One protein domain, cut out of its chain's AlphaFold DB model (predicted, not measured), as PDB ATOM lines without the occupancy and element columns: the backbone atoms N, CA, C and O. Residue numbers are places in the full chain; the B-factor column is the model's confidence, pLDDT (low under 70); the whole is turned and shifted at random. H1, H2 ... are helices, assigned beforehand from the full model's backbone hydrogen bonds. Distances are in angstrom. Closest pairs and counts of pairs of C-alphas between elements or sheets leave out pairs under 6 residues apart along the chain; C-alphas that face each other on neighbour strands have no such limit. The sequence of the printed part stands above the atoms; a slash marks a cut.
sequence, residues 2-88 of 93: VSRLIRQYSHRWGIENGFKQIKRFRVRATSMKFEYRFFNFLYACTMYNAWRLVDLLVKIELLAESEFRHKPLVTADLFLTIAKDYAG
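AT A GLANCE: This is residues 2 to 88 of the 93 residues of the protein "DDE_Tnp_1 domain-containing protein" of Halobacteriales archaeon SW_8_65_20 (UniProt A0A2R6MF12). Picture a loose, flat cross: one long helix, H2, is the crossbar, H1 comes in from one side with its last turns at the middle of H2, and H3 begins close by and leads away on the other side of the crossing. H1 and H3 make a broken line over one side of H2, and residues 2 to 17 of H1 stick out as a free arm. The printed part has 87 residues, with three named helices in the order H1, H2, H3 and no named strand, and its class is all helix. The whole is loose, with a radius of gyration of the C-alphas of 16.1 A, and flat, spanning 44 by 37 by 14 A.

HOW THE PARTS SIT: Start with H1, residues 2 to 25, and look first at residues 2 to 17, which stand free. Go on to residues 21 to 25, with which alone H1 touches H2, residues 34 to 62; H2 in turn touches H1 with residues 44 to 48 alone. The closest C-alphas of the two helices are those of Phe 25 and Ala 44, 4.9 A apart, and 9 pairs of C-alphas lie within 8 A. The lines of H1 and H2 stand about perpendicular, but only just, at 73 degrees. Their centres are 17.4 A apart. Further along you reach H3, residues 76 to 86, which is close to H2 but not clearly touching it, with 2 pairs of C-alphas within 8 A. The closest C-alphas there are those of Trp 51 and Phe 79, 6.5 A apart. H2 and H3 stand about perpendicular, at 81 degrees, with their centres 12.1 A apart. Now compare H1 with H3: they are close but not clearly touching, and their closest C-alphas, those of Arg 24 and Ala 76, are 7.6 A apart. These two helices run the same way at a shallow tilt of 33 degrees, only just short of steep, and their centres are 25.8 A apart. In the backbone, every O i to N i+4 pair of H2 and H3 is within hydrogen-bond range, while in H1 15 of 20 such pairs are.

IN THESE COORDINATES: Find C-alpha 2 at (-39.288, 26.592, 23.462); from there H1 runs through 24 residues, its y falling, to C-alpha 25 at (-34.970, -5.533, 6.671), 36.5 A away. Then find C-alpha 34 at (-53.108, -8.190, 4.882), where H2 begins; over 29 residues its x rises until Leu 62, and its first and last C-alphas are 41.9 A apart. H2 is the longest helix by residues. H3 has 11 residues, from Ala 76 to Tyr 86, and measures 15.5 A from first to last C-alpha; look for its end at C-alpha 86, (-25.549, -18.570, 8.699).

THE WHOLE: The two C-alphas farthest apart are those of Val 2 and Gly 88, at 52.8 A. The printed part runs from residue 2 to residue 88 and has no cut. The link from H1 to H2, 8 residues, is short, and residues 30 to 36, of which 34 to 36 belong to H2, stand free. The link from H2 to H3, residues 63 to 75, is long; its C-alphas lie 9 to 23 A from the mean of the C-alphas. Without the stretches that stand free, the body of 64 residues spans 41 by 27 by 13 A. Read the B-factor column for the model's confidence: the mean pLDDT of the printed part is 85.1, and residues 64 to 69, in the long link, are under 70.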
ATOM      1  N   VAL A   2     -39.613  27.033  24.838       75.81
ATOM      2  CA  VAL A   2     -39.288  26.592  23.462       75.81
ATOM      3  C   VAL A   2     -38.357  25.368  23.396       75.81
ATOM      4  O   VAL A   2     -38.600  24.447  22.626       75.81
ATOM      5  N   SER A   3     -37.348  25.284  24.265       77.00
ATOM      6  CA  SER A   3     -36.418  24.142  24.331       77.00
ATOM      7  C   SER A   3     -37.096  22.796  24.625       77.00
ATOM      8  O   SER A   3     -36.665  21.756  24.127       77.00
ATOM      9  N   ARG A   4     -38.193  22.798  25.395       78.00
ATOM     10  CA  ARG A   4     -38.966  21.586  25.715       78.00
ATOM     11  C   ARG A   4     -39.787  21.107  24.512       78.00
ATOM     12  O   ARG A   4     -39.855  19.903  24.284       78.00
ATOM     13  N   LEU A   5     -40.329  22.045  23.729       80.44
ATOM     14  CA  LEU A   5     -41.020  21.774  22.462       80.44
ATOM     15  C   LEU A   5     -40.058  21.228  21.402       80.44
ATOM     16  O   LEU A   5     -40.351  20.202  20.800       80.44
ATOM     17  N   ILE A   6     -38.881  21.843  21.240       82.56
ATOM     18  CA  ILE A   6     -37.845  21.360  20.312       82.56
ATOM     19  C   ILE A   6     -37.424  19.934  20.683       82.56
ATOM     20  O   ILE A   6     -37.415  19.056  19.827       82.56
ATOM     21  N   ARG A   7     -37.167  19.660  21.972       77.94
ATOM     22  CA  ARG A   7     -36.802  18.313  22.436       77.94
ATOM     23  C   ARG A   7     -37.900  17.279  22.175       77.94
ATOM     24  O   ARG A   7     -37.590  16.153  21.799       77.94
ATOM     25  N   GLN A   8     -39.174  17.628  22.362       76.00
ATOM     26  CA  GLN A   8     -40.288  16.740  22.004       76.00
ATOM     27  C   GLN A   8     -40.366  16.505  20.492       76.00
ATOM     28  O   GLN A   8     -40.548  15.368  20.065       76.00
ATOM     29  N   TYR A   9     -40.156  17.540  19.681       79.94
ATOM     30  CA  TYR A   9     -40.184  17.423  18.226       79.94
ATOM     31  C   TYR A   9     -39.026  16.568  17.682       79.94
ATOM     32  O   TYR A   9     -39.219  15.787  16.751       79.94
ATOM     33  N   SER A  10     -37.852  16.604  18.323       74.81
ATOM     34  CA  SER A  10     -36.719  15.732  17.984       74.81
ATOM     35  C   SER A  10     -37.037  14.236  18.112       74.81
ATOM     36  O   SER A  10     -36.488  13.431  17.360       74.81
ATOM     37  N   HIS A  11     -37.957  13.839  19.002       75.44
ATOM     38  CA  HIS A  11     -38.365  12.432  19.128       75.44
ATOM     39  C   HIS A  11     -39.102  11.929  17.878       75.44
ATOM     40  O   HIS A  11     -38.931  10.774  17.489       75.44
ATOM     41  N   ARG A  12     -39.864  12.797  17.196       81.62
ATOM     42  CA  ARG A  12     -40.550  12.451  15.942       81.62
ATOM     43  C   ARG A  12     -39.551  12.105  14.838       81.62
ATOM     44  O   ARG A  12     -39.716  11.101  14.150       81.62
ATOM     45  N   TRP A  13     -38.487  12.897  14.718       78.56
ATOM     46  CA  TRP A  13     -37.415  12.643  13.754       78.56
ATOM     47  C   TRP A  13     -36.698  11.311  14.026       78.56
ATOM     48  O   TRP A  13     -36.321  10.597  13.094       78.56
ATOM     49  N   GLY A  14     -36.561  10.934  15.302       77.44
ATOM     50  CA  GLY A  14     -36.045   9.624  15.706       77.44
ATOM     51  C   GLY A  14     -36.872   8.463  15.145       77.44
ATOM     52  O   GLY A  14     -36.308   7.516  14.595       77.44
ATOM     53  N   ILE A  15     -38.202   8.570  15.201       76.50
ATOM     54  CA  ILE A  15     -39.121   7.560  14.655       76.50
ATOM     55  C   ILE A  15     -38.968   7.456  13.133       76.50
ATOM     56  O   ILE A  15     -38.811   6.357  12.604       76.50
ATOM     57  N   GLU A  16     -38.957   8.583  12.419       79.88
ATOM     58  CA  GLU A  16     -38.818   8.595  10.957       79.88
ATOM     59  C   GLU A  16     -37.493   7.967  10.497       79.88
ATOM     60  O   GLU A  16     -37.471   7.175   9.550       79.88
ATOM     61  N   ASN A  17     -36.392   8.260  11.193       80.31
ATOM     62  CA  ASN A  17     -35.099   7.637  10.908       80.31
ATOM     63  C   ASN A  17     -35.084   6.140  11.233       80.31
ATOM     64  O   ASN A  17     -34.529   5.363  10.455       80.31
ATOM     65  N   GLY A  18     -35.735   5.722  12.321       78.19
ATOM     66  CA  GLY A  18     -35.927   4.307  12.642       78.19
ATOM     67  C   GLY A  18     -36.689   3.575  11.536       78.19
ATOM     68  O   GLY A  18     -36.223   2.559  11.021       78.19
ATOM     69  N   PHE A  19     -37.803   4.138  11.063       78.88
ATOM     70  CA  PHE A  19     -38.575   3.557   9.961       78.88
ATOM     71  C   PHE A  19     -37.794   3.483   8.644       78.88
ATOM     72  O   PHE A  19     -37.961   2.516   7.897       78.88
ATOM     73  N   LYS A  20     -36.927   4.460   8.343       83.69
ATOM     74  CA  LYS A  20     -36.034   4.390   7.171       83.69
ATOM     75  C   LYS A  20     -35.088   3.189   7.250       83.69
ATOM     76  O   LYS A  20     -34.866   2.540   6.232       83.69
ATOM     77  N   GLN A  21     -34.577   2.869   8.438       82.38
ATOM     78  CA  GLN A  21     -33.689   1.725   8.660       82.38
ATOM     79  C   GLN A  21     -34.448   0.390   8.582       82.38
ATOM     80  O   GLN A  21     -33.995  -0.527   7.907       82.38
ATOM     81  N   ILE A  22     -35.644   0.298   9.182       84.06
ATOM     82  CA  ILE A  22     -36.490  -0.914   9.155       84.06
ATOM     83  C   ILE A  22     -36.813  -1.350   7.718       84.06
ATOM     84  O   ILE A  22     -36.885  -2.542   7.428       84.06
ATOM     85  N   LYS A  23     -36.967  -0.402   6.781       83.88
ATOM     86  CA  LYS A  23     -37.213  -0.720   5.365       83.88
ATOM     87  C   LYS A  23     -36.119  -1.589   4.734       83.88
ATOM     88  O   LYS A  23     -36.441  -2.313   3.801       83.88
ATOM     89  N   ARG A  24     -34.880  -1.553   5.240       84.94
ATOM     90  CA  ARG A  24     -33.780  -2.409   4.759       84.94
ATOM     91  C   ARG A  24     -33.992  -3.888   5.092       84.94
ATOM     92  O   ARG A  24     -33.588  -4.743   4.321       84.94
ATOM     93  N   PHE A  25     -34.671  -4.174   6.202       85.94
ATOM     94  CA  PHE A  25     -34.970  -5.533   6.671       85.94
ATOM     95  C   PHE A  25     -36.277  -6.095   6.104       85.94
ATOM     96  O   PHE A  25     -36.603  -7.260   6.315       85.94
ATOM     97  N   ARG A  26     -37.065  -5.264   5.419       86.19
ATOM     98  CA  ARG A  26     -38.361  -5.667   4.880       86.19
ATOM     99  C   ARG A  26     -38.169  -6.522   3.632       86.19
ATOM    100  O   ARG A  26     -37.536  -6.092   2.670       86.19
ATOM    101  N   VAL A  27     -38.824  -7.679   3.602       84.94
ATOM    102  CA  VAL A  27     -38.864  -8.544   2.420       84.94
ATOM    103  C   VAL A  27     -39.619  -7.834   1.295       84.94
ATOM    104  O   VAL A  27     -40.687  -7.247   1.517       84.94
ATOM    105  N   ARG A  28     -39.090  -7.887   0.070       83.69
ATOM    106  CA  ARG A  28     -39.810  -7.422  -1.122       83.69
ATOM    107  C   ARG A  28     -40.904  -8.437  -1.453       83.69
ATOM    108  O   ARG A  28     -40.630  -9.478  -2.032       83.69
ATOM    109  N   ALA A  29     -42.135  -8.138  -1.052       83.00
ATOM    110  CA  ALA A  29     -43.297  -8.977  -1.316       83.00
ATOM    111  C   ALA A  29     -44.328  -8.217  -2.162       83.00
ATOM    112  O   ALA A  29     -44.710  -7.099  -1.818       83.00
ATOM    113  N   THR A  30     -44.816  -8.849  -3.232       85.25
ATOM    114  CA  THR A  30     -45.870  -8.300  -4.113       85.25
ATOM    115  C   THR A  30     -47.281  -8.621  -3.602       85.25
ATOM    116  O   THR A  30     -48.266  -8.050  -4.062       85.25
ATOM    117  N   SER A  31     -47.401  -9.512  -2.612       85.44
ATOM    118  CA  SER A  31     -48.692  -9.949  -2.076       85.44
ATOM    119  C   SER A  31     -49.510  -8.790  -1.486       85.44
ATOM    120  O   SER A  31     -49.011  -7.933  -0.744       85.44
ATOM    121  N   MET A  32     -50.803  -8.769  -1.813       87.50
ATOM    122  CA  MET A  32     -51.757  -7.774  -1.314       87.50
ATOM    123  C   MET A  32     -52.522  -8.246  -0.075       87.50
ATOM    124  O   MET A  32     -53.216  -7.436   0.535       87.50
ATOM    125  N   LYS A  33     -52.390  -9.520   0.335       92.69
ATOM    126  CA  LYS A  33     -53.098 -10.000   1.529       92.69
ATOM    127  C   LYS A  33     -52.534  -9.332   2.781       92.69
ATOM    128  O   LYS A  33     -51.316  -9.215   2.947       92.69
ATOM    129  N   PHE A  34     -53.440  -8.911   3.657       91.38
ATOM    130  CA  PHE A  34     -53.108  -8.190   4.882       91.38
ATOM    131  C   PHE A  34     -52.152  -8.983   5.781       91.38
ATOM    132  O   PHE A  34     -51.150  -8.431   6.228       91.38
ATOM    133  N   GLU A  35     -52.408 -10.279   5.973       92.75
ATOM    134  CA  GLU A  35     -51.632 -11.144   6.874       92.75
ATOM    135  C   GLU A  35     -50.148 -11.162   6.493       92.75
ATOM    136  O   GLU A  35     -49.284 -10.939   7.338       92.75
ATOM    137  N   TYR A  36     -49.843 -11.322   5.201       89.88
ATOM    138  CA  TYR A  36     -48.466 -11.324   4.707       89.88
ATOM    139  C   TYR A  36     -47.776  -9.969   4.882       89.88
ATOM    140  O   TYR A  36     -46.593  -9.913   5.221       89.88
ATOM    141  N   ARG A  37     -48.497  -8.860   4.673       90.62
ATOM    142  CA  ARG A  37     -47.942  -7.512   4.868       90.62
ATOM    143  C   ARG A  37     -47.661  -7.229   6.336       90.62
ATOM    144  O   ARG A  37     -46.616  -6.660   6.649       90.62
ATOM    145  N   PHE A  38     -48.571  -7.640   7.214       91.06
ATOM    146  CA  PHE A  38     -48.424  -7.479   8.651       91.06
ATOM    147  C   PHE A  38     -47.281  -8.339   9.191       91.06
ATOM    148  O   PHE A  38     -46.406  -7.822   9.882       91.06
ATOM    149  N   PHE A  39     -47.215  -9.610   8.788       92.38
ATOM    150  CA  PHE A  39     -46.115 -10.501   9.145       92.38
ATOM    151  C   PHE A  39     -44.762  -9.944   8.689       92.38
ATOM    152  O   PHE A  39     -43.848  -9.822   9.497       92.38
ATOM    153  N   ASN A  40     -44.640  -9.529   7.425       90.69
ATOM    154  CA  ASN A  40     -43.402  -8.951   6.899       90.69
ATOM    155  C   ASN A  40     -42.994  -7.668   7.650       90.69
ATOM    156  O   ASN A  40     -41.813  -7.429   7.895       90.69
ATOM    157  N   PHE A  41     -43.966  -6.843   8.046       90.00
ATOM    158  CA  PHE A  41     -43.699  -5.669   8.871       90.00
ATOM    159  C   PHE A  41     -43.164  -6.045  10.259       90.00
ATOM    160  O   PHE A  41     -42.130  -5.517  10.664       90.00
ATOM    161  N   LEU A  42     -43.826  -6.971  10.959       93.50
ATOM    162  CA  LEU A  42     -43.375  -7.452  12.266       93.50
ATOM    163  C   LEU A  42     -41.992  -8.099  12.179       93.50
ATOM    164  O   LEU A  42     -41.118  -7.777  12.977       93.50
ATOM    165  N   TYR A  43     -41.769  -8.940  11.171       91.81
ATOM    166  CA  TYR A  43     -40.484  -9.579  10.916       91.81
ATOM    167  C   TYR A  43     -39.362  -8.548  10.724       91.81
ATOM    168  O   TYR A  43     -38.314  -8.644  11.364       91.81
ATOM    169  N   ALA A  44     -39.601  -7.507   9.920       92.06
ATOM    170  CA  ALA A  44     -38.637  -6.428   9.717       92.06
ATOM    171  C   ALA A  44     -38.328  -5.662  11.018       92.06
ATOM    172  O   ALA A  44     -37.174  -5.306  11.259       92.06
ATOM    173  N   CYS A  45     -39.332  -5.424  11.870       92.19
ATOM    174  CA  CYS A  45     -39.139  -4.806  13.185       92.19
ATOM    175  C   CYS A  45     -38.293  -5.690  14.114       92.19
ATOM    176  O   CYS A  45     -37.380  -5.189  14.771       92.19
ATOM    177  N   THR A  46     -38.551  -6.999  14.140       93.94
ATOM    178  CA  THR A  46     -37.773  -7.962  14.930       93.94
ATOM    179  C   THR A  46     -36.317  -8.003  14.477       93.94
ATOM    180  O   THR A  46     -35.417  -7.886  15.306       93.94
ATOM    181  N   MET A  47     -36.072  -8.086  13.165       92.44
ATOM    182  CA  MET A  47     -34.720  -8.065  12.597       92.44
ATOM    183  C   MET A  47     -33.982  -6.757  12.889       92.44
ATOM    184  O   MET A  47     -32.814  -6.782  13.269       92.44
ATOM    185  N   TYR A  48     -34.665  -5.613  12.790       92.38
ATOM    186  CA  TYR A  48     -34.090  -4.326  13.175       92.38
ATOM    187  C   TYR A  48     -33.675  -4.305  14.654       92.38
ATOM    188  O   TYR A  48     -32.573  -3.863  14.973       92.38
ATOM    189  N   ASN A  49     -34.524  -4.805  15.557       92.81
ATOM    190  CA  ASN A  49     -34.207  -4.858  16.986       92.81
ATOM    191  C   ASN A  49     -33.036  -5.805  17.280       92.81
ATOM    192  O   ASN A  49     -32.156  -5.443  18.058       92.81
ATOM    193  N   ALA A  50     -32.982  -6.967  16.624       94.50
ATOM    194  CA  ALA A  50     -31.861  -7.899  16.731       94.50
ATOM    195  C   ALA A  50     -30.548  -7.251  16.267       94.50
ATOM    196  O   ALA A  50     -29.553  -7.284  16.986       94.50
ATOM    197  N   TRP A  51     -30.566  -6.564  15.121       94.25
ATOM    198  CA  TRP A  51     -29.418  -5.804  14.637       94.25
ATOM    199  C   TRP A  51     -28.970  -4.721  15.631       94.25
ATOM    200  O   TRP A  51     -27.781  -4.610  15.926       94.25
ATOM    201  N   ARG A  52     -29.902  -3.930  16.181       91.94
ATOM    202  CA  ARG A  52     -29.575  -2.908  17.191       91.94
ATOM    203  C   ARG A  52     -28.982  -3.522  18.457       91.94
ATOM    204  O   ARG A  52     -28.077  -2.921  19.022       91.94
ATOM    205  N   LEU A  53     -29.466  -4.686  18.881       93.50
ATOM    206  CA  LEU A  53     -28.927  -5.403  20.033       93.50
ATOM    207  C   LEU A  53     -27.496  -5.882  19.764       93.50
ATOM    208  O   LEU A  53     -26.624  -5.646  20.590       93.50
ATOM    209  N   VAL A  54     -27.229  -6.453  18.587       93.69
ATOM    210  CA  VAL A  54     -25.871  -6.850  18.183       93.69
ATOM    211  C   VAL A  54     -24.938  -5.638  18.097       93.69
ATOM    212  O   VAL A  54     -23.842  -5.682  18.644       93.69
ATOM    213  N   ASP A  55     -25.375  -4.529  17.487       91.44
ATOM    214  CA  ASP A  55     -24.601  -3.277  17.445       91.44
ATOM    215  C   ASP A  55     -24.261  -2.765  18.853       91.44
ATOM    216  O   ASP A  55     -23.160  -2.272  19.080       91.44
ATOM    217  N   LEU A  56     -25.192  -2.885  19.803       90.38
ATOM    218  CA  LEU A  56     -24.966  -2.501  21.196       90.38
ATOM    219  C   LEU A  56     -23.978  -3.435  21.899       90.38
ATOM    220  O   LEU A  56     -23.065  -2.937  22.547       90.38
ATOM    221  N   LEU A  57     -24.120  -4.754  21.743       91.88
ATOM    222  CA  LEU A  57     -23.193  -5.728  22.329       91.88
ATOM    223  C   LEU A  57     -21.766  -5.528  21.810       91.88
ATOM    224  O   LEU A  57     -20.829  -5.456  22.597       91.88
ATOM    225  N   VAL A  58     -21.605  -5.349  20.497       90.31
ATOM    226  CA  VAL A  58     -20.295  -5.091  19.880       90.31
ATOM    227  C   VAL A  58     -19.689  -3.780  20.382       90.31
ATOM    228  O   VAL A  58     -18.485  -3.704  20.597       90.31
ATOM    229  N   LYS A  59     -20.505  -2.743  20.602       89.00
ATOM    230  CA  LYS A  59     -20.027  -1.483  21.186       89.00
ATOM    231  C   LYS A  59     -19.570  -1.638  22.628       89.00
ATOM    232  O   LYS A  59     -18.562  -1.044  22.974       89.00
ATOM    233  N   ILE A  60     -20.300  -2.398  23.441       88.31
ATOM    234  CA  ILE A  60     -19.923  -2.658  24.837       88.31
ATOM    235  C   ILE A  60     -18.580  -3.388  24.896       88.31
ATOM    236  O   ILE A  60     -17.748  -3.053  25.729       88.31
ATOM    237  N   GLU A  61     -18.360  -4.341  23.993       88.62
ATOM    238  CA  GLU A  61     -17.125  -5.126  23.968       88.62
ATOM    239  C   GLU A  61     -15.927  -4.342  23.405       88.62
ATOM    240  O   GLU A  61     -14.812  -4.467  23.902       88.62
ATOM    241  N   LEU A  62     -16.133  -3.535  22.354       85.44
ATOM    242  CA  LEU A  62     -15.038  -2.888  21.617       85.44
ATOM    243  C   LEU A  62     -14.751  -1.435  22.022       85.44
ATOM    244  O   LEU A  62     -13.690  -0.923  21.664       85.44
ATOM    245  N   LEU A  63     -15.670  -0.740  22.703       80.44
ATOM    246  CA  LEU A  63     -15.509   0.671  23.075       80.44
ATOM    247  C   LEU A  63     -15.518   0.865  24.592       80.44
ATOM    248  O   LEU A  63     -16.338   0.299  25.307       80.44
ATOM    249  N   ALA A  64     -14.665   1.773  25.072       63.19
ATOM    250  CA  ALA A  64     -14.819   2.350  26.403       63.19
ATOM    251  C   ALA A  64     -16.077   3.245  26.451       63.19
ATOM    252  O   ALA A  64     -16.457   3.850  25.444       63.19
ATOM    253  N   GLU A  65     -16.702   3.377  27.627       61.88
ATOM    254  CA  GLU A  65     -17.972   4.104  27.848       61.88
ATOM    255  C   GLU A  65     -18.019   5.534  27.261       61.88
ATOM    256  O   GLU A  65     -19.095   6.061  26.974       61.88
ATOM    257  N   SER A  66     -16.863   6.161  27.028       61.09
ATOM    258  CA  SER A  66     -16.730   7.517  26.486       61.09
ATOM    259  C   SER A  66     -16.908   7.635  24.963       61.09
ATOM    260  O   SER A  66     -17.100   8.749  24.471       61.09
ATOM    261  N   GLU A  67     -16.888   6.537  24.199       62.44
ATOM    262  CA  GLU A  67     -16.927   6.570  22.725       62.44
ATOM    263  C   GLU A  67     -18.266   6.146  22.102       62.44
ATOM    264  O   GLU A  67     -18.367   5.994  20.879       62.44
ATOM    265  N   PHE A  68     -19.330   6.010  22.902       64.50
ATOM    266  CA  PHE A  68     -20.660   5.624  22.420       64.50
ATOM    267  C   PHE A  68     -21.257   6.663  21.454       64.50
ATOM    268  O   PHE A  68     -22.040   7.544  21.813       64.50
ATOM    269  N   ARG A  69     -20.925   6.536  20.166       69.81
ATOM    270  CA  ARG A  69     -21.546   7.309  19.089       69.81
ATOM    271  C   ARG A  69     -22.863   6.670  18.669       69.81
ATOM    272  O   ARG A  69     -23.027   5.449  18.604       69.81
ATOM    273  N   HIS A  70     -23.794   7.528  18.259       71.81
ATOM    274  CA  HIS A  70     -25.089   7.109  17.722       71.81
ATOM    275  C   HIS A  70     -24.968   6.368  16.372       71.81
ATOM    276  O   HIS A  70     -25.897   5.677  15.949       71.81
ATOM    277  N   LYS A  71     -23.818   6.491  15.692       82.44
ATOM    278  CA  LYS A  71     -23.511   5.755  14.461       82.44
ATOM    279  C   LYS A  71     -23.362   4.259  14.783       82.44
ATOM    280  O   LYS A  71     -22.650   3.929  15.732       82.44
ATOM    281  N   PRO A  72     -24.029   3.352  14.053       83.81
ATOM    282  CA  PRO A  72     -23.822   1.922  14.244       83.81
ATOM    283  C   PRO A  72     -22.394   1.525  13.835       83.81
ATOM    284  O   PRO A  72     -21.906   1.993  12.805       83.81
ATOM    285  N   LEU A  73     -21.737   0.705  14.659       86.88
ATOM    286  CA  LEU A  73     -20.477   0.031  14.329       86.88
ATOM    287  C   LEU A  73     -20.759  -1.139  13.389       86.88
ATOM    288  O   LEU A  73     -20.123  -1.270  12.347       86.88
ATOM    289  N   VAL A  74     -21.770  -1.941  13.727       89.75
ATOM    290  CA  VAL A  74     -22.262  -3.006  12.857       89.75
ATOM    291  C   VAL A  74     -23.296  -2.390  11.931       89.75
ATOM    292  O   VAL A  74     -24.368  -1.988  12.376       89.75
ATOM    293  N   THR A  75     -23.004  -2.279  10.638       90.94
ATOM    294  CA  THR A  75     -23.997  -1.782   9.675       90.94
ATOM    295  C   THR A  75     -25.112  -2.811   9.474       90.94
ATOM    296  O   THR A  75     -24.909  -4.012   9.651       90.94
ATOM    297  N   ALA A  76     -26.310  -2.346   9.106       90.06
ATOM    298  CA  ALA A  76     -27.438  -3.236   8.820       90.06
ATOM    299  C   ALA A  76     -27.103  -4.239   7.702       90.06
ATOM    300  O   ALA A  76     -27.495  -5.399   7.776       90.06
ATOM    301  N   ASP A  77     -26.335  -3.797   6.705       89.31
ATOM    302  CA  ASP A  77     -25.940  -4.618   5.561       89.31
ATOM    303  C   ASP A  77     -24.949  -5.711   5.996       89.31
ATOM    304  O   ASP A  77     -25.144  -6.869   5.649       89.31
ATOM    305  N   LEU A  78     -23.966  -5.386   6.851       91.69
ATOM    306  CA  LEU A  78     -23.046  -6.376   7.428       91.69
ATOM    307  C   LEU A  78     -23.792  -7.431   8.253       91.69
ATOM    308  O   LEU A  78     -23.547  -8.625   8.098       91.69
ATOM    309  N   PHE A  79     -24.725  -6.996   9.104       92.69
ATOM    310  CA  PHE A  79     -25.558  -7.908   9.885       92.69
ATOM    311  C   PHE A  79     -26.354  -8.857   8.984       92.69
ATOM    312  O   PHE A  79     -26.391 -10.057   9.243       92.69
ATOM    313  N   LEU A  80     -26.960  -8.338   7.913       90.25
ATOM    314  CA  LEU A  80     -27.715  -9.150   6.963       90.25
ATOM    315  C   LEU A  80     -26.825 -10.115   6.179       90.25
ATOM    316  O   LEU A  80     -27.237 -11.250   5.970       90.25
ATOM    317  N   THR A  81     -25.629  -9.699   5.760       91.19
ATOM    318  CA  THR A  81     -24.672 -10.578   5.071       91.19
ATOM    319  C   THR A  81     -24.291 -11.763   5.950       91.19
ATOM    320  O   THR A  81     -24.394 -12.901   5.506       91.19
ATOM    321  N   ILE A  82     -23.944 -11.508   7.214       92.44
ATOM    322  CA  ILE A  82     -23.608 -12.569   8.170       92.44
ATOM    323  C   ILE A  82     -24.826 -13.465   8.425       92.44
ATOM    324  O   ILE A  82     -24.726 -14.684   8.360       92.44
ATOM    325  N   ALA A  83     -26.003 -12.885   8.675       90.88
ATOM    326  CA  ALA A  83     -27.213 -13.661   8.938       90.88
ATOM    327  C   ALA A  83     -27.615 -14.566   7.758       90.88
ATOM    328  O   ALA A  83     -28.108 -15.670   7.979       90.88
ATOM    329  N   LYS A  84     -27.408 -14.112   6.515       88.06
ATOM    330  CA  LYS A  84     -27.653 -14.908   5.304       88.06
ATOM    331  C   LYS A  84     -26.692 -16.084   5.184       88.06
ATOM    332  O   LYS A  84     -27.159 -17.190   4.931       88.06
ATOM    333  N   ASP A  85     -25.407 -15.846   5.430       91.00
ATOM    334  CA  ASP A  85     -24.375 -16.887   5.437       91.00
ATOM    335  C   ASP A  85     -24.718 -17.996   6.448       91.00
ATOM    336  O   ASP A  85     -24.818 -19.167   6.091       91.00
ATOM    337  N   TYR A  86     -25.082 -17.618   7.680       90.31
ATOM    338  CA  TYR A  86     -25.549 -18.570   8.699       90.31
ATOM    339  C   TYR A  86     -26.830 -19.323   8.317       90.31
ATOM    340  O   TYR A  86     -27.037 -20.451   8.762       90.31
ATOM    341  N   ALA A  87     -27.707 -18.709   7.524       88.50
ATOM    342  CA  ALA A  87     -28.935 -19.334   7.046       88.50
ATOM    343  C   ALA A  87     -28.729 -20.201   5.788       88.50
ATOM    344  O   ALA A  87     -29.696 -20.798   5.315       88.50
ATOM    345  N   GLY A  88     -27.509 -20.265   5.237       88.38
ATOM    346  CA  GLY A  88     -27.220 -20.957   3.978       88.38
ATOM    347  C   GLY A  88     -27.893 -20.309   2.765       88.38
ATOM    348  O   GLY A  88     -28.229 -21.000   1.807       88.38
TER     349      GLY A  88